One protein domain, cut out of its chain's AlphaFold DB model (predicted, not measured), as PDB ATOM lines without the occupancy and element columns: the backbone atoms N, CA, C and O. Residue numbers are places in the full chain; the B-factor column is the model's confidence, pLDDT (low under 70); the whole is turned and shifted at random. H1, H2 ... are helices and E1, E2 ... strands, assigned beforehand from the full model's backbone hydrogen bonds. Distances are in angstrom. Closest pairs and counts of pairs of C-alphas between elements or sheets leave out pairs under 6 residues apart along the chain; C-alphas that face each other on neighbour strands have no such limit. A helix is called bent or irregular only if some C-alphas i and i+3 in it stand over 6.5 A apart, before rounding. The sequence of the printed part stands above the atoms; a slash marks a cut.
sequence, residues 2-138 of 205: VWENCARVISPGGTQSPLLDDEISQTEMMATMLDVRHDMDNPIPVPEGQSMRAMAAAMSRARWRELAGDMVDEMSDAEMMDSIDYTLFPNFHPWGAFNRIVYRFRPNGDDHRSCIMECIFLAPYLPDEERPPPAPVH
ATOM      1  N   VAL A   2     183.067 232.901 167.445       87.94
ATOM      2  CA  VAL A   2     183.007 234.071 168.329       87.94
ATOM      3  C   VAL A   2     183.808 233.757 169.588       87.94
ATOM      4  O   VAL A   2     183.579 232.735 170.233       87.94
ATOM      5  N   TRP A   3     184.747 234.635 169.911       90.44
ATOM      6  CA  TRP A   3     185.506 234.686 171.157       90.44
ATOM      7  C   TRP A   3     185.161 235.982 171.894       90.44
ATOM      8  O   TRP A   3     184.355 236.771 171.410       90.44
ATOM      9  N   GLU A   4     185.781 236.214 173.054       90.75
ATOM     10  CA  GLU A   4     185.488 237.364 173.916       90.75
ATOM     11  C   GLU A   4     185.458 238.690 173.132       90.75
ATOM     12  O   GLU A   4     184.387 239.246 172.928       90.75
ATOM     13  N   ASN A   5     186.595 239.150 172.606       93.62
ATOM     14  CA  ASN A   5     186.699 240.448 171.916       93.62
ATOM     15  C   ASN A   5     186.871 240.328 170.394       93.62
ATOM     16  O   ASN A   5     187.251 241.292 169.728       93.62
ATOM     17  N   CYS A   6     186.628 239.141 169.837       95.00
ATOM     18  CA  CYS A   6     186.868 238.861 168.429       95.00
ATOM     19  C   CYS A   6     185.818 237.901 167.872       95.00
ATOM     20  O   CYS A   6     185.538 236.869 168.473       95.00
ATOM     21  N   ALA A   7     185.308 238.190 166.683       94.88
ATOM     22  CA  ALA A   7     184.538 237.255 165.879       94.88
ATOM     23  C   ALA A   7     185.240 237.013 164.542       94.88
ATOM     24  O   ALA A   7     185.846 237.920 163.978       94.88
ATOM     25  N   ARG A   8     185.137 235.794 164.017       93.06
ATOM     26  CA  ARG A   8     185.659 235.396 162.706       93.06
ATOM     27  C   ARG A   8     184.552 234.804 161.855       93.06
ATOM     28  O   ARG A   8     183.815 233.926 162.318       93.06
ATOM     29  N   VAL A   9     184.501 235.227 160.601       92.19
ATOM     30  CA  VAL A   9     183.724 234.592 159.540       92.19
ATOM     31  C   VAL A   9     184.700 234.013 158.513       92.19
ATOM     32  O   VAL A   9     185.797 234.525 158.305       92.19
ATOM     33  N   ILE A  10     184.336 232.855 157.961       92.06
ATOM     34  CA  ILE A  10     185.107 232.170 156.925       92.06
ATOM     35  C   ILE A  10     184.149 231.855 155.788       92.06
ATOM     36  O   ILE A  10     183.129 231.200 156.007       92.06
ATOM     37  N   SER A  11     184.511 232.276 154.582       92.00
ATOM     38  CA  SER A  11     183.893 231.802 153.345       92.00
ATOM     39  C   SER A  11     184.878 230.864 152.645       92.00
ATOM     40  O   SER A  11     185.859 231.346 152.069       92.00
ATOM     41  N   PRO A  12     184.671 229.535 152.732       91.75
ATOM     42  CA  PRO A  12     185.612 228.567 152.189       91.75
ATOM     43  C   PRO A  12     185.479 228.474 150.662       91.75
ATOM     44  O   PRO A  12     184.596 227.792 150.134       91.75
ATOM     45  N   GLY A  13     186.346 229.187 149.942       89.88
ATOM     46  CA  GLY A  13     186.278 229.339 148.488       89.88
ATOM     47  C   GLY A  13     186.511 228.020 147.755       89.88
ATOM     48  O   GLY A  13     187.413 227.258 148.090       89.88
ATOM     49  N   GLY A  14     185.706 227.703 146.742       88.62
ATOM     50  CA  GLY A  14     185.874 226.424 146.047       88.62
ATOM     51  C   GLY A  14     185.494 225.218 146.903       88.62
ATOM     52  O   GLY A  14     186.115 224.163 146.796       88.62
ATOM     53  N   THR A  15     184.506 225.377 147.782       89.44
ATOM     54  CA  THR A  15     183.791 224.258 148.397       89.44
ATOM     55  C   THR A  15     182.396 224.172 147.796       89.44
ATOM     56  O   THR A  15     181.776 225.190 147.489       89.44
ATOM     57  N   GLN A  16     181.914 222.950 147.576       88.25
ATOM     58  CA  GLN A  16     180.561 222.752 147.079       88.25
ATOM     59  C   GLN A  16     179.554 223.158 148.157       88.25
ATOM     60  O   GLN A  16     179.697 222.804 149.330       88.25
ATOM     61  N   SER A  17     178.514 223.883 147.745       88.12
ATOM     62  CA  SER A  17     177.396 224.190 148.630       88.12
ATOM     63  C   SER A  17     176.727 222.893 149.103       88.12
ATOM     64  O   SER A  17     176.364 222.066 148.266       88.12
ATOM     65  N   PRO A  18     176.473 222.724 150.413       87.62
ATOM     66  CA  PRO A  18     175.778 221.549 150.942       87.62
ATOM     67  C   PRO A  18     174.295 221.490 150.536       87.62
ATOM     68  O   PRO A  18     173.606 220.540 150.891       87.62
ATOM     69  N   LEU A  19     173.791 222.519 149.845       89.25
ATOM     70  CA  LEU A  19     172.427 222.589 149.319       89.25
ATOM     71  C   LEU A  19     172.322 222.120 147.859       89.25
ATOM     72  O   LEU A  19     171.234 222.175 147.294       89.25
ATOM     73  N   LEU A  20     173.438 221.741 147.232       89.31
ATOM     74  CA  LEU A  20     173.445 221.169 145.888       89.31
ATOM     75  C   LEU A  20     173.385 219.646 145.979       89.31
ATOM     76  O   LEU A  20     174.195 219.044 146.682       89.31
ATOM     77  N   ASP A  21     172.446 219.056 145.243       91.25
ATOM     78  CA  ASP A  21     172.270 217.602 145.173       91.25
ATOM     79  C   ASP A  21     173.292 216.936 144.234       91.25
ATOM     80  O   ASP A  21     173.675 215.785 144.449       91.25
ATOM     81  N   ASP A  22     173.747 217.659 143.206       90.38
ATOM     82  CA  ASP A  22     174.690 217.160 142.204       90.38
ATOM     83  C   ASP A  22     176.143 217.297 142.672       90.38
ATOM     84  O   ASP A  22     176.529 218.313 143.247       90.38
ATOM     85  N   GLU A  23     176.977 216.296 142.388       88.06
ATOM     86  CA  GLU A  23     178.424 216.382 142.601       88.06
ATOM     87  C   GLU A  23     179.058 217.251 141.509       88.06
ATOM     88  O   GLU A  23     178.969 216.936 140.322       88.06
ATOM     89  N   ILE A  24     179.703 218.346 141.912       90.00
ATOM     90  CA  ILE A  24     180.369 219.262 140.984       90.00
ATOM     91  C   ILE A  24     181.814 218.809 140.788       90.00
ATOM     92  O   ILE A  24     182.565 218.628 141.751       90.00
ATOM     93  N   SER A  25     182.238 218.649 139.535       90.25
ATOM     94  CA  SER A  25     183.604 218.217 139.243       90.25
ATOM     95  C   SER A  25     184.632 219.291 139.617       90.25
ATOM     96  O   SER A  25     184.371 220.492 139.562       90.25
ATOM     97  N   GLN A  26     185.864 218.879 139.930       92.31
ATOM     98  CA  GLN A  26     186.953 219.804 140.280       92.31
ATOM     99  C   GLN A  26     187.235 220.838 139.170       92.31
ATOM    100  O   GLN A  26     187.549 221.994 139.455       92.31
ATOM    101  N   THR A  27     187.076 220.444 137.904       89.94
ATOM    102  CA  THR A  27     187.232 221.329 136.741       89.94
ATOM    103  C   THR A  27     186.109 222.359 136.644       89.94
ATOM    104  O   THR A  27     186.391 223.517 136.344       89.94
ATOM    105  N   GLU A  28     184.860 221.980 136.921       88.81
ATOM    106  CA  GLU A  28     183.740 222.929 136.975       88.81
ATOM    107  C   GLU A  28     183.904 223.899 138.144       88.81
ATOM    108  O   GLU A  28     183.753 225.105 137.963       88.81
ATOM    109  N   MET A  29     184.318 223.404 139.315       90.81
ATOM    110  CA  MET A  29     184.616 224.258 140.466       90.81
ATOM    111  C   MET A  29     185.711 225.287 140.139       90.81
ATOM    112  O   MET A  29     185.581 226.451 140.514       90.81
ATOM    113  N   MET A  30     186.773 224.883 139.426       90.69
ATOM    114  CA  MET A  30     187.840 225.796 138.989       90.69
ATOM    115  C   MET A  30     187.310 226.830 137.994       90.69
ATOM    116  O   MET A  30     187.607 228.015 138.122       90.69
ATOM    117  N   ALA A  31     186.498 226.399 137.028       89.38
ATOM    118  CA  ALA A  31     185.887 227.291 136.050       89.38
ATOM    119  C   ALA A  31     185.010 228.353 136.734       89.38
ATOM    120  O   ALA A  31     185.146 229.538 136.441       89.38
ATOM    121  N   THR A  32     184.176 227.953 137.701       88.88
ATOM    122  CA  THR A  32     183.365 228.887 138.499       88.88
ATOM    123  C   THR A  32     184.233 229.849 139.308       88.88
ATOM    124  O   THR A  32     183.956 231.043 139.333       88.88
ATOM    125  N   MET A  33     185.301 229.361 139.946       87.69
ATOM    126  CA  MET A  33     186.209 230.209 140.726       87.69
ATOM    127  C   MET A  33     186.907 231.273 139.865       87.69
ATOM    128  O   MET A  33     187.152 232.382 140.333       87.69
ATOM    129  N   LEU A  34     187.225 230.936 138.617       87.38
ATOM    130  CA  LEU A  34     187.865 231.828 137.652       87.38
ATOM    131  C   LEU A  34     186.866 232.714 136.885       87.38
ATOM    132  O   LEU A  34     187.282 233.404 135.955       87.38
ATOM    133  N   ASP A  35     185.578 232.685 137.248       86.69
ATOM    134  CA  ASP A  35     184.485 233.379 136.547       86.69
ATOM    135  C   ASP A  35     184.468 233.074 135.032       86.69
ATOM    136  O   ASP A  35     184.254 233.934 134.172       86.69
ATOM    137  N   VAL A  36     184.760 231.817 134.681       86.50
ATOM    138  CA  VAL A  36     184.771 231.347 133.293       86.50
ATOM    139  C   VAL A  36     183.333 231.231 132.805       86.50
ATOM    140  O   VAL A  36     182.501 230.542 133.397       86.50
ATOM    141  N   ARG A  37     183.044 231.889 131.683       83.50
ATOM    142  CA  ARG A  37     181.733 231.812 131.036       83.50
ATOM    143  C   ARG A  37     181.492 230.417 130.462       83.50
ATOM    144  O   ARG A  37     182.411 229.775 129.971       83.50
ATOM    145  N   HIS A  38     180.233 229.983 130.455       80.31
ATOM    146  CA  HIS A  38     179.836 228.659 129.955       80.31
ATOM    147  C   HIS A  38     180.217 228.423 128.478       80.31
ATOM    148  O   HIS A  38     180.356 227.284 128.040       80.31
ATOM    149  N   ASP A  39     180.353 229.478 127.675       86.50
ATOM    150  CA  ASP A  39     180.741 229.401 126.264       86.50
ATOM    151  C   ASP A  39     182.262 229.442 126.035       86.50
ATOM    152  O   ASP A  39     182.708 229.502 124.889       86.50
ATOM    153  N   MET A  40     183.062 229.409 127.104       82.50
ATOM    154  CA  MET A  40     184.520 229.439 127.048       82.50
ATOM    155  C   MET A  40     185.124 228.145 127.594       82.50
ATOM    156  O   MET A  40     184.656 227.587 128.586       82.50
ATOM    157  N   ASP A  41     186.216 227.700 126.971       79.62
ATOM    158  CA  ASP A  41     187.021 226.612 127.519       79.62
ATOM    159  C   ASP A  41     187.625 227.032 128.864       79.62
ATOM    160  O   ASP A  41     188.089 228.166 129.023       79.62
ATOM    161  N   ASN A  42     187.659 226.107 129.830       76.88
ATOM    162  CA  ASN A  42     188.340 226.356 131.095       76.88
ATOM    163  C   ASN A  42     189.851 226.522 130.823       76.88
ATOM    164  O   ASN A  42     190.493 225.559 130.391       76.88
ATOM    165  N   PRO A  43     190.443 227.702 131.095       76.69
ATOM    166  CA  PRO A  43     191.854 227.950 130.818       76.69
ATOM    167  C   PRO A  43     192.789 227.118 131.707       76.69
ATOM    168  O   PRO A  43     193.970 226.984 131.389       76.69
ATOM    169  N   ILE A  44     192.286 226.582 132.825       82.75
ATOM    170  CA  ILE A  44     193.056 225.852 133.833       82.75
ATOM    171  C   ILE A  44     192.273 224.591 134.238       82.75
ATOM    172  O   ILE A  44     191.635 224.558 135.294       82.75
ATOM    173  N   PRO A  45     192.263 223.540 133.397       80.50
ATOM    174  CA  PRO A  45     191.615 222.287 133.755       80.50
ATOM    175  C   PRO A  45     192.342 221.630 134.933       80.50
ATOM    176  O   PRO A  45     193.575 221.608 134.981       80.50
ATOM    177  N   VAL A  46     191.578 221.063 135.867       89.81
ATOM    178  CA  VAL A  46     192.141 220.342 137.014       89.81
ATOM    179  C   VAL A  46     192.415 218.897 136.584       89.81
ATOM    180  O   VAL A  46     191.483 218.224 136.132       89.81
ATOM    181  N   PRO A  47     193.662 218.393 136.681       90.19
ATOM    182  CA  PRO A  47     193.975 217.017 136.304       90.19
ATOM    183  C   PRO A  47     193.171 215.991 137.111       90.19
ATOM    184  O   PRO A  47     192.848 216.216 138.279       90.19
ATOM    185  N   GLU A  48     192.897 214.834 136.508       87.94
ATOM    186  CA  GLU A  48     192.178 213.746 137.178       87.94
ATOM    187  C   GLU A  48     192.873 213.343 138.492       87.94
ATOM    188  O   GLU A  48     194.096 213.195 138.556       87.94
ATOM    189  N   GLY A  49     192.085 213.197 139.561       87.75
ATOM    190  CA  GLY A  49     192.578 212.857 140.897       87.75
ATOM    191  C   GLY A  49     193.222 214.011 141.676       87.75
ATOM    192  O   GLY A  49     193.601 213.806 142.828       87.75
ATOM    193  N   GLN A  50     193.335 215.216 141.100       90.88
ATOM    194  CA  GLN A  50     193.785 216.403 141.832       90.88
ATOM    195  C   GLN A  50     192.618 217.197 142.420       90.88
ATOM    196  O   GLN A  50     191.517 217.237 141.878       90.88
ATOM    197  N   SER A  51     192.891 217.867 143.539       92.62
ATOM    198  CA  SER A  51     191.967 218.814 144.157       92.62
ATOM    199  C   SER A  51     192.135 220.194 143.532       92.62
ATOM    200  O   SER A  51     193.243 220.736 143.503       92.62
ATOM    201  N   MET A  52     191.022 220.791 143.108       93.56
ATOM    202  CA  MET A  52     190.959 222.173 142.645       93.56
ATOM    203  C   MET A  52     191.528 223.124 143.699       93.56
ATOM    204  O   MET A  52     192.373 223.957 143.380       93.56
ATOM    205  N   ARG A  53     191.135 222.951 144.971       94.62
ATOM    206  CA  ARG A  53     191.601 223.799 146.081       94.62
ATOM    207  C   ARG A  53     193.113 223.725 146.263       94.62
ATOM    208  O   ARG A  53     193.741 224.763 146.427       94.62
ATOM    209  N   ALA A  54     193.698 222.529 146.206       94.31
ATOM    210  CA  ALA A  54     195.147 222.364 146.341       94.31
ATOM    211  C   ALA A  54     195.897 223.028 145.172       94.31
ATOM    212  O   ALA A  54     196.904 223.708 145.375       94.31
ATOM    213  N   MET A  55     195.375 222.880 143.950       94.69
ATOM    214  CA  MET A  55     195.935 223.511 142.756       94.69
ATOM    215  C   MET A  55     195.857 225.043 142.830       94.69
ATOM    216  O   MET A  55     196.865 225.722 142.637       94.69
ATOM    217  N   ALA A  56     194.690 225.597 143.167       93.94
ATOM    218  CA  ALA A  56     194.493 227.035 143.310       93.94
ATOM    219  C   ALA A  56     195.322 227.622 144.469       93.94
ATOM    220  O   ALA A  56     195.917 228.691 144.318       93.94
ATOM    221  N   ALA A  57     195.468 226.899 145.586       95.19
ATOM    222  CA  ALA A  57     196.335 227.303 146.689       95.19
ATOM    223  C   ALA A  57     197.809 227.354 146.257       95.19
ATOM    224  O   ALA A  57     198.513 228.313 146.570       95.19
ATOM    225  N   ALA A  58     198.284 226.364 145.492       95.25
ATOM    226  CA  ALA A  58     199.636 226.369 144.933       95.25
ATOM    227  C   ALA A  58     199.864 227.554 143.976       95.25
ATOM    228  O   ALA A  58     200.906 228.207 144.044       95.25
ATOM    229  N   MET A  59     198.877 227.884 143.136       93.50
ATOM    230  CA  MET A  59     198.926 229.070 142.275       93.50
ATOM    231  C   MET A  59     198.963 230.373 143.088       93.50
ATOM    232  O   MET A  59     199.747 231.269 142.780       93.50
ATOM    233  N   SER A  60     198.155 230.470 144.149       94.31
ATOM    234  CA  SER A  60     198.132 231.619 145.063       94.31
ATOM    235  C   SER A  60     199.488 231.809 145.755       94.31
ATOM    236  O   SER A  60     200.015 232.922 145.759       94.31
ATOM    237  N   ARG A  61     200.116 230.721 146.237       96.06
ATOM    238  CA  ARG A  61     201.484 230.741 146.788       96.06
ATOM    239  C   ARG A  61     202.508 231.219 145.771       96.06
ATOM    240  O   ARG A  61     203.330 232.065 146.103       96.06
ATOM    241  N   ALA A  62     202.461 230.698 144.543       95.56
ATOM    242  CA  ALA A  62     203.380 231.105 143.484       95.56
ATOM    243  C   ALA A  62     203.271 232.610 143.195       95.56
ATOM    244  O   ALA A  62     204.290 233.291 143.144       95.56
ATOM    245  N   ARG A  63     202.041 233.136 143.103       94.00
ATOM    246  CA  ARG A  63     201.782 234.573 142.931       94.00
ATOM    247  C   ARG A  63     202.315 235.402 144.102       94.00
ATOM    248  O   ARG A  63     202.916 236.446 143.889       94.00
ATOM    249  N   TRP A  64     202.069 234.967 145.337       94.25
ATOM    250  CA  TRP A  64     202.461 235.729 146.525       94.25
ATOM    251  C   TRP A  64     203.948 235.658 146.845       94.25
ATOM    252  O   TRP A  64     204.459 236.587 147.467       94.25
ATOM    253  N   ARG A  65     204.657 234.614 146.407       94.31
ATOM    254  CA  ARG A  65     206.087 234.443 146.696       94.31
ATOM    255  C   ARG A  65     206.924 235.633 146.231       94.31
ATOM    256  O   ARG A  65     207.868 235.999 146.920       94.31
ATOM    257  N   GLU A  66     206.547 236.276 145.127       91.56
ATOM    258  CA  GLU A  66     207.228 237.478 144.624       91.56
ATOM    259  C   GLU A  66     207.208 238.649 145.623       91.56
ATOM    260  O   GLU A  66     208.138 239.445 145.642       91.56
ATOM    261  N   LEU A  67     206.175 238.740 146.470       90.25
ATOM    262  CA  LEU A  67     205.976 239.840 147.428       90.25
ATOM    263  C   LEU A  67     206.191 239.426 148.892       90.25
ATOM    264  O   LEU A  67     206.392 240.280 149.754       90.25
ATOM    265  N   ALA A  68     206.093 238.131 149.190       92.38
ATOM    266  CA  ALA A  68     206.090 237.592 150.549       92.38
ATOM    267  C   ALA A  68     207.229 236.591 150.819       92.38
ATOM    268  O   ALA A  68     207.411 236.171 151.961       92.38
ATOM    269  N   GLY A  69     207.995 236.206 149.793       92.94
ATOM    270  CA  GLY A  69     209.078 235.234 149.911       92.94
ATOM    271  C   GLY A  69     208.591 233.885 150.436       92.94
ATOM    272  O   GLY A  69     207.489 233.436 150.114       92.94
ATOM    273  N   ASP A  70     209.404 233.248 151.274       94.06
ATOM    274  CA  ASP A  70     209.140 231.898 151.788       94.06
ATOM    275  C   ASP A  70     208.046 231.842 152.866       94.06
ATOM    276  O   ASP A  70     207.577 230.761 153.209       94.06
ATOM    277  N   MET A  71     207.534 232.992 153.329       92.19
ATOM    278  CA  MET A  71     206.386 233.047 154.246       92.19
ATOM    279  C   MET A  71     205.137 232.365 153.659       92.19
ATOM    280  O   MET A  71     204.273 231.900 154.398       92.19
ATOM    281  N   VAL A  72     205.032 232.261 152.330       95.06
ATOM    282  CA  VAL A  72     203.933 231.534 151.675       95.06
ATOM    283  C   VAL A  72     203.911 230.037 152.010       95.06
ATOM    284  O   VAL A  72     202.854 229.414 151.904       95.06
ATOM    285  N   ASP A  73     205.052 229.461 152.408       94.88
ATOM    286  CA  ASP A  73     205.185 228.040 152.748       94.88
ATOM    287  C   ASP A  73     204.768 227.736 154.193       94.88
ATOM    288  O   ASP A  73     204.508 226.582 154.533       94.88
ATOM    289  N   GLU A  74     204.641 228.765 155.032       94.31
ATOM    290  CA  GLU A  74     204.126 228.653 156.403       94.31
ATOM    291  C   GLU A  74     202.589 228.665 156.454       94.31
ATOM    292  O   GLU A  74     201.994 228.337 157.479       94.31
ATOM    293  N   MET A  75     201.943 229.021 155.341       94.25
ATOM    294  CA  MET A  75     200.498 229.208 155.242       94.25
ATOM    295  C   MET A  75     199.799 227.955 154.707       94.25
ATOM    296  O   MET A  75     200.211 227.327 153.721       94.25
ATOM    297  N   SER A  76     198.672 227.621 155.323       95.50
ATOM    298  CA  SER A  76     197.797 226.527 154.905       95.50
ATOM    299  C   SER A  76     197.095 226.801 153.567       95.50
ATOM    300  O   SER A  76     196.993 227.937 153.105       95.50
ATOM    301  N   ASP A  77     196.553 225.750 152.940       95.31
ATOM    302  CA  ASP A  77     195.723 225.911 151.736       95.31
ATOM    303  C   ASP A  77     194.486 226.773 152.010       95.31
ATOM    304  O   ASP A  77     194.068 227.529 151.142       95.31
ATOM    305  N   ALA A  78     193.922 226.695 153.219       94.25
ATOM    306  CA  ALA A  78     192.796 227.528 153.627       94.25
ATOM    307  C   ALA A  78     193.179 229.015 153.649       94.25
ATOM    308  O   ALA A  78     192.470 229.841 153.090       94.25
ATOM    309  N   GLU A  79     194.340 229.362 154.206       94.56
ATOM    310  CA  GLU A  79     194.849 230.743 154.221       94.56
ATOM    311  C   GLU A  79     195.162 231.286 152.820       94.56
ATOM    312  O   GLU A  79     195.111 232.492 152.590       94.56
ATOM    313  N   MET A  80     195.440 230.403 151.861       94.62
ATOM    314  CA  MET A  80     195.696 230.774 150.467       94.62
ATOM    315  C   MET A  80     194.434 230.941 149.618       94.62
ATOM    316  O   MET A  80     194.529 231.501 148.520       94.62
ATOM    317  N   MET A  81     193.290 230.445 150.100       92.62
ATOM    318  CA  MET A  81     192.068 230.250 149.311       92.62
ATOM    319  C   MET A  81     190.833 230.934 149.887       92.62
ATOM    320  O   MET A  81     189.981 231.406 149.138       92.62
ATOM    321  N   ASP A  82     190.700 230.935 151.207       94.19
ATOM    322  CA  ASP A  82     189.457 231.281 151.876       94.19
ATOM    323  C   ASP A  82     189.423 232.776 152.214       94.19
ATOM    324  O   ASP A  82     190.442 233.417 152.487       94.19
ATOM    325  N   SER A  83     188.222 233.352 152.212       93.50
ATOM    326  CA  SER A  83     188.013 234.690 152.766       93.50
ATOM    327  C   SER A  83     187.812 234.559 154.265       93.50
ATOM    328  O   SER A  83     186.837 233.952 154.704       93.50
ATOM    329  N   ILE A  84     188.758 235.087 155.035       95.00
ATOM    330  CA  ILE A  84     188.765 235.003 156.495       95.00
ATOM    331  C   ILE A  84     188.687 236.428 157.035       95.00
ATOM    332  O   ILE A  84     189.713 237.098 157.131       95.00
ATOM    333  N   ASP A  85     187.493 236.905 157.370       94.12
ATOM    334  CA  ASP A  85     187.310 238.228 157.966       94.12
ATOM    335  C   ASP A  85     187.204 238.130 159.486       94.12
ATOM    336  O   ASP A  85     186.445 237.331 160.046       94.12
ATOM    337  N   TYR A  86     187.976 238.973 160.165       95.06
ATOM    338  CA  TYR A  86     187.887 239.149 161.603       95.06
ATOM    339  C   TYR A  86     187.127 240.431 161.927       95.06
ATOM    340  O   TYR A  86     187.105 241.398 161.171       95.06
ATOM    341  N   THR A  87     186.486 240.450 163.084       96.06
ATOM    342  CA  THR A  87     185.920 241.642 163.706       96.06
ATOM    343  C   THR A  87     186.429 241.691 165.130       96.06
ATOM    344  O   THR A  87     186.050 240.863 165.953       96.06
ATOM    345  N   LEU A  88     187.314 242.641 165.393       96.12
ATOM    346  CA  LEU A  88     187.874 242.927 166.700       96.12
ATOM    347  C   LEU A  88     187.109 244.115 167.268       96.12
ATOM    348  O   LEU A  88     187.126 245.216 166.710       96.12
ATOM    349  N   PHE A  89     186.425 243.868 168.380       95.88
ATOM    350  CA  PHE A  89     185.702 244.907 169.094       95.88
ATOM    351  C   PHE A  89     186.691 245.998 169.565       95.88
ATOM    352  O   PHE A  89     187.772 245.657 170.052       95.88
ATOM    353  N   PRO A  90     186.361 247.299 169.439       94.25
ATOM    354  CA  PRO A  90     185.048 247.821 169.050       94.25
ATOM    355  C   PRO A  90     184.814 247.985 167.545       94.25
ATOM    356  O   PRO A  90     183.660 248.046 167.134       94.25
ATOM    357  N   ASN A  91     185.858 248.096 166.720       95.44
ATOM    358  CA  ASN A  91     185.678 248.610 165.359       95.44
ATOM    359  C   ASN A  91     186.792 248.306 164.346       95.44
ATOM    360  O   ASN A  91     186.967 249.058 163.384       95.44
ATOM    361  N   PHE A  92     187.575 247.249 164.554       97.00
ATOM    362  CA  PHE A  92     188.700 246.905 163.685       97.00
ATOM    363  C   PHE A  92     188.457 245.571 162.977       97.00
ATOM    364  O   PHE A  92     188.191 244.564 163.626       97.00
ATOM    365  N   HIS A  93     188.546 245.544 161.648       96.56
ATOM    366  CA  HIS A  93     188.125 244.396 160.841       96.56
ATOM    367  C   HIS A  93     189.208 243.991 159.829       96.56
ATOM    368  O   HIS A  93     189.112 244.329 158.645       96.56
ATOM    369  N   PRO A  94     190.283 243.319 160.273       96.12
ATOM    370  CA  PRO A  94     191.322 242.829 159.386       96.12
ATOM    371  C   PRO A  94     190.885 241.543 158.686       96.12
ATOM    372  O   PRO A  94     190.246 240.674 159.285       96.12
ATOM    373  N   TRP A  95     191.284 241.396 157.429       95.38
ATOM    374  CA  TRP A  95     191.217 240.120 156.734       95.38
ATOM    375  C   TRP A  95     192.490 239.312 157.001       95.38
ATOM    376  O   TRP A  95     193.575 239.860 157.187       95.38
ATOM    377  N   GLY A  96     192.340 237.993 157.090       92.44
ATOM    378  CA  GLY A  96     193.419 237.063 157.390       92.44
ATOM    379  C   GLY A  96     194.285 236.712 156.181       92.44
ATOM    380  O   GLY A  96     193.885 236.877 155.024       92.44
ATOM    381  N   ALA A  97     195.450 236.134 156.484       91.50
ATOM    382  CA  ALA A  97     196.445 235.691 155.512       91.50
ATOM    383  C   ALA A  97     196.891 236.832 154.581       91.50
ATOM    384  O   ALA A  97     197.180 237.934 155.042       91.50
ATOM    385  N   PHE A  98     196.958 236.584 153.273       91.12
ATOM    386  CA  PHE A  98     197.351 237.593 152.289       91.12
ATOM    387  C   PHE A  98     196.176 238.400 151.715       91.12
ATOM    388  O   PHE A  98     196.350 239.145 150.748       91.12
ATOM    389  N   ASN A  99     194.977 238.300 152.303       90.56
ATOM    390  CA  ASN A  99     193.908 239.246 152.000       90.56
ATOM    391  C   ASN A  99     194.264 240.601 152.613       90.56
ATOM    392  O   ASN A  99     194.249 240.790 153.823       90.56
ATOM    393  N   ARG A 100     194.596 241.557 151.750       91.06
ATOM    394  CA  ARG A 100     195.223 242.825 152.144       91.06
ATOM    395  C   ARG A 100     194.296 243.812 152.853       91.06
ATOM    396  O   ARG A 100     194.754 244.885 153.235       91.06
ATOM    397  N   ILE A 101     193.004 243.520 152.939       94.00
ATOM    398  CA  ILE A 101     191.987 244.504 153.302       94.00
ATOM    399  C   ILE A 101     191.843 244.577 154.818       94.00
ATOM    400  O   ILE A 101     191.720 243.562 155.503       94.00
ATOM    401  N   VAL A 102     191.806 245.793 155.343       95.88
ATOM    402  CA  VAL A 102     191.477 246.067 156.735       95.88
ATOM    403  C   VAL A 102     190.487 247.220 156.777       95.88
ATOM    404  O   VAL A 102     190.751 248.281 156.212       95.88
ATOM    405  N   TYR A 103     189.369 247.031 157.476       95.62
ATOM    406  CA  TYR A 103     188.410 248.107 157.722       95.62
ATOM    407  C   TYR A 103     188.519 248.635 159.143       95.62
ATOM    408  O   TYR A 103     188.762 247.879 160.090       95.62
ATOM    409  N   ARG A 104     188.273 249.933 159.307       97.06
ATOM    410  CA  ARG A 104     188.043 250.532 160.621       97.06
ATOM    411  C   ARG A 104     186.882 251.515 160.559       97.06
ATOM    412  O   ARG A 104     186.908 252.434 159.749       97.06
ATOM    413  N   PHE A 105     185.893 251.337 161.432       95.38
ATOM    414  CA  PHE A 105     184.686 252.172 161.476       95.38
ATOM    415  C   PHE A 105     184.675 253.028 162.740       95.38
ATOM    416  O   PHE A 105     184.574 252.528 163.857       95.38
ATOM    417  N   ARG A 106     184.825 254.340 162.615       95.50
ATOM    418  CA  ARG A 106     184.941 255.233 163.776       95.50
ATOM    419  C   ARG A 106     183.683 256.086 163.906       95.50
ATOM    420  O   ARG A 106     183.171 256.530 162.881       95.50
ATOM    421  N   PRO A 107     183.211 256.375 165.128       94.44
ATOM    422  CA  PRO A 107     182.217 257.422 165.327       94.44
ATOM    423  C   PRO A 107     182.700 258.743 164.721       94.44
ATOM    424  O   PRO A 107     183.887 259.078 164.829       94.44
ATOM    425  N   ASN A 108     181.792 259.490 164.097       94.62
ATOM    426  CA  ASN A 108     182.070 260.840 163.622       94.62
ATOM    427  C   ASN A 108     181.626 261.863 164.681       94.62
ATOM    428  O   ASN A 108     180.586 262.510 164.573       94.62
ATOM    429  N   GLY A 109     182.401 261.947 165.765       94.06
ATOM    430  CA  GLY A 109     181.971 262.655 166.972       94.06
ATOM    431  C   GLY A 109     180.757 261.971 167.610       94.06
ATOM    432  O   GLY A 109     180.700 260.743 167.649       94.06
ATOM    433  N   ASP A 110     179.800 262.773 168.078       93.25
ATOM    434  CA  ASP A 110     178.558 262.301 168.713       93.25
ATOM    435  C   ASP A 110     177.389 262.159 167.715       93.25
ATOM    436  O   ASP A 110     176.243 261.941 168.114       93.25
ATOM    437  N   ASP A 111     177.644 262.307 166.411       93.56
ATOM    438  CA  ASP A 111     176.611 262.135 165.391       93.56
ATOM    439  C   ASP A 111     176.345 260.647 165.128       93.56
ATOM    440  O   ASP A 111     177.103 259.961 164.445       93.56
ATOM    441  N   HIS A 112     175.217 260.152 165.633       88.75
ATOM    442  CA  HIS A 112     174.788 258.766 165.449       88.75
ATOM    443  C   HIS A 112     174.358 258.433 164.008       88.75
ATOM    444  O   HIS A 112     174.019 257.281 163.730       88.75
ATOM    445  N   ARG A 113     174.295 259.420 163.103       91.38
ATOM    446  CA  ARG A 113     173.937 259.227 161.688       91.38
ATOM    447  C   ARG A 113     175.141 259.117 160.766       91.38
ATOM    448  O   ARG A 113     174.954 258.791 159.596       91.38
ATOM    449  N   SER A 114     176.350 259.365 161.262       92.44
ATOM    450  CA  SER A 114     177.558 259.311 160.445       92.44
ATOM    451  C   SER A 114     178.693 258.553 161.130       92.44
ATOM    452  O   SER A 114     178.780 258.423 162.350       92.44
ATOM    453  N   CYS A 115     179.580 257.994 160.312       93.56
ATOM    454  CA  CYS A 115     180.786 257.322 160.768       93.56
ATOM    455  C   CYS A 115     181.916 257.564 159.766       93.56
ATOM    456  O   CYS A 115     181.672 257.846 158.594       93.56
ATOM    457  N   ILE A 116     183.155 257.440 160.228       95.25
ATOM    458  CA  ILE A 116     184.337 257.447 159.371       95.25
ATOM    459  C   ILE A 116     184.676 255.991 159.055       95.25
ATOM    460  O   ILE A 116     185.088 255.244 159.947       95.25
ATOM    461  N   MET A 117     184.510 255.600 157.794       94.94
ATOM    462  CA  MET A 117     184.958 254.310 157.278       94.94
ATOM    463  C   MET A 117     186.357 254.462 156.681       94.94
ATOM    464  O   MET A 117     186.548 255.156 155.689       94.94
ATOM    465  N   GLU A 118     187.337 253.790 157.271       95.62
ATOM    466  CA  GLU A 118     188.684 253.701 156.720       95.62
ATOM    467  C   GLU A 118     188.858 252.358 155.997       95.62
ATOM    468  O   GLU A 118     188.624 251.299 156.587       95.62
ATOM    469  N   CYS A 119     189.311 252.399 154.742       95.12
ATOM    470  CA  CYS A 119     189.772 251.227 153.999       95.12
ATOM    471  C   CYS A 119     191.301 251.250 153.933       95.12
ATOM    472  O   CYS A 119     191.898 252.142 153.336       95.12
ATOM    473  N   ILE A 120     191.941 250.274 154.570       94.81
ATOM    474  CA  ILE A 120     193.394 250.192 154.694       94.81
ATOM    475  C   ILE A 120     193.862 248.954 153.930       94.81
ATOM    476  O   ILE A 120     193.396 247.846 154.193       94.81
ATOM    477  N   PHE A 121     194.821 249.125 153.020       93.56
ATOM    478  CA  PHE A 121     195.515 248.000 152.399       93.56
ATOM    479  C   PHE A 121     196.859 247.752 153.070       93.56
ATOM    480  O   PHE A 121     197.746 248.601 153.036       93.56
ATOM    481  N   LEU A 122     197.030 246.553 153.617       91.81
ATOM    482  CA  LEU A 122     198.297 246.073 154.155       91.81
ATOM    483  C   LEU A 122     198.853 244.989 153.241       91.81
ATOM    484  O   LEU A 122     198.128 244.090 152.832       91.81
ATOM    485  N   ALA A 123     200.135 245.070 152.911       88.31
ATOM    486  CA  ALA A 123     200.834 244.061 152.127       88.31
ATOM    487  C   ALA A 123     202.137 243.676 152.834       88.31
ATOM    488  O   ALA A 123     202.707 244.518 153.541       88.31
ATOM    489  N   PRO A 124     202.613 242.434 152.654       89.88
ATOM    490  CA  PRO A 124     203.960 242.077 153.063       89.88
ATOM    491  C   PRO A 124     204.995 242.839 152.223       89.88
ATOM    492  O   PRO A 124     204.689 243.380 151.159       89.88
ATOM    493  N   TYR A 125     206.220 242.858 152.727       88.31
ATOM    494  CA  TYR A 125     207.420 243.265 152.007       88.31
ATOM    495  C   TYR A 125     208.492 242.204 152.261       88.31
ATOM    496  O   TYR A 125     208.440 241.506 153.283       88.31
ATOM    497  N   LEU A 126     209.435 242.049 151.334       89.44
ATOM    498  CA  LEU A 126     210.479 241.038 151.474       89.44
ATOM    499  C   LEU A 126     211.401 241.379 152.662       89.44
ATOM    500  O   LEU A 126     211.665 242.559 152.898       89.44
ATOM    501  N   PRO A 127     211.917 240.383 153.411       82.31
ATOM    502  CA  PRO A 127     212.737 240.631 154.603       82.31
ATOM    503  C   PRO A 127     213.966 241.519 154.364       82.31
ATOM    504  O   PRO A 127     214.364 242.262 155.259       82.31
ATOM    505  N   ASP A 128     214.541 241.445 153.162       87.00
ATOM    506  CA  ASP A 128     215.737 242.192 152.761       87.00
ATOM    507  C   ASP A 128     215.418 243.538 152.077       87.00
ATOM    508  O   ASP A 128     216.332 244.263 151.680       87.00
ATOM    509  N   GLU A 129     214.137 243.889 151.933       88.31
ATOM    510  CA  GLU A 129     213.697 245.168 151.374       88.31
ATOM    511  C   GLU A 129     213.380 246.192 152.472       88.31
ATOM    512  O   GLU A 129     212.900 245.870 153.562       88.31
ATOM    513  N   GLU A 130     213.635 247.468 152.179       90.00
ATOM    514  CA  GLU A 130     213.254 248.553 153.079       90.00
ATOM    515  C   GLU A 130     211.725 248.669 153.137       90.00
ATOM    516  O   GLU A 130     211.052 248.781 152.111       90.00
ATOM    517  N   ARG A 131     211.169 248.672 154.356       90.00
ATOM    518  CA  ARG A 131     209.729 248.845 154.561       90.00
ATOM    519  C   ARG A 131     209.269 250.159 153.912       90.00
ATOM    520  O   ARG A 131     209.760 251.219 154.313       90.00
ATOM    521  N   PRO A 132     208.278 250.133 153.002       89.44
ATOM    522  CA  PRO A 132     207.800 251.349 152.363       89.44
ATOM    523  C   PRO A 132     207.164 252.306 153.385       89.44
ATOM    524  O   PRO A 132     206.567 251.855 154.376       89.44
ATOM    525  N   PRO A 133     207.255 253.630 153.160       93.25
ATOM    526  CA  PRO A 133     206.544 254.600 153.981       93.25
ATOM    527  C   PRO A 133     205.024 254.383 153.878       93.25
ATOM    528  O   PRO A 133     204.540 253.838 152.881       93.25
ATOM    529  N   PRO A 134     204.244 254.810 154.886       92.75
ATOM    530  CA  PRO A 134     202.790 254.740 154.807       92.75
ATOM    531  C   PRO A 134     202.276 255.563 153.620       92.75
ATOM    532  O   PRO A 134     202.766 256.664 153.360       92.75
ATOM    533  N   ALA A 135     201.271 255.033 152.921       93.06
ATOM    534  CA  ALA A 135     200.586 255.766 151.864       93.06
ATOM    535  C   ALA A 135     199.892 257.020 152.435       93.06
ATOM    536  O   ALA A 135     199.434 256.993 153.586       93.06
ATOM    537  N   PRO A 136     199.803 258.120 151.664       94.31
ATOM    538  CA  PRO A 136     198.991 259.264 152.056       94.31
ATOM    539  C   PRO A 136     197.522 258.846 152.177       94.31
ATOM    540  O   PRO A 136     197.044 257.991 151.436       94.31
ATOM    541  N   VAL A 137     196.805 259.467 153.113       95.00
ATOM    542  CA  VAL A 137     195.365 259.241 153.262       95.00
ATOM    543  C   VAL A 137     194.629 260.052 152.203       95.00
ATOM    544  O   VAL A 137     194.772 261.274 152.157       95.00
ATOM    545  N   HIS A 138     193.832 259.370 151.388       95.69
ATOM    546  CA  HIS A 138     192.833 259.985 150.527       95.69
ATOM    547  C   HIS A 138     191.510 260.043 151.297       95.69
ATOM    548  O   HIS A 138     191.001 259.019 151.750       95.69
TER     549      HIS A 138
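Overview. This is residues 2 to 138 of the 205 residues of the protein "Aromatic ring-hydroxylating dioxygenase subunit alpha" of Acidimicrobiia bacterium (UniProt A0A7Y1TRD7). Five strands lie side by side as a loose fan, the pair E1 and E2 next to the hairpins of E3, E4 and E5, and three helices gather off one end of this fan. H2 folds back on itself at a sharp kink near residue 67, and residues 17 to 23 and 128 to 133 stick out. The printed part has 137 residues, in the order E1 H1 H2 H3 E2 E3 E4 E5; its class is mixed, and both sheets, E1 - E2 and E3 - E4 - E5, are antiparallel. The whole is loose, with a radius of gyration of the C-alphas of 18.9 A and spans of 57 by 44 by 33 A.

Along the chain. E1, residues 6 to 11, begins at C-alpha 6 (186.868, 238.861, 168.429) and is 16.9 A long. H1 is residues 26 to 33, 10.4 A; H2 is residues 52 to 73, 18.4 A; H3 is residues 77 to 81, 6.2 A. E2 is residues 83 to 88, 16.2 A; E3 is residues 92 to 94, 6.5 A; E4 is residues 101 to 108, 21.7 A. E5, residues 111 to 121, 26.9 A, bends by 53 degrees at residue 114 and ends at C-alpha 121 (195.515, 248.000, 152.399).

Arrangement. E1 is antiparallel to E2, with N 9 and O 85 2.9 A apart. The closest C-alphas of E2 and E3, Thr 87 and His 93, are 4.5 A apart. E3, E4 and E5 form a meander, each strand the antiparallel neighbour of the one before, with N 93 and O 103 at 2.8 A and N 104 and O 118 at 3.1 A; this sheet is twisted, its C-alphas up to 4.2 A off the best plane. H1, H2 and H3 are not on it. With residue 52 alone, H2 touches H1 at a steep tilt of 58 degrees, the same way; the closest C-alphas, Gln 26 and Met 52, are 5.2 A apart. With residues 53 to 61 alone, H2 touches H3, the closest C-alphas being Ala 57 and Met 80, 5.2 A. H2 is irregular, C-alphas 67 and 70 being 9.6 A apart. Every O i to N i+4 pair is within hydrogen-bond range in H1 and H3, and 12 of 18 in H2.

Size, cuts and confidence. The C-alphas farthest apart, Glu 48 and Asp 110, are 59.5 A apart. The printed part has no cut. The links E1 to H1 and H1 to H2 are long. The mean pLDDT of the printed part is 91.6, and no printed residue is under 70.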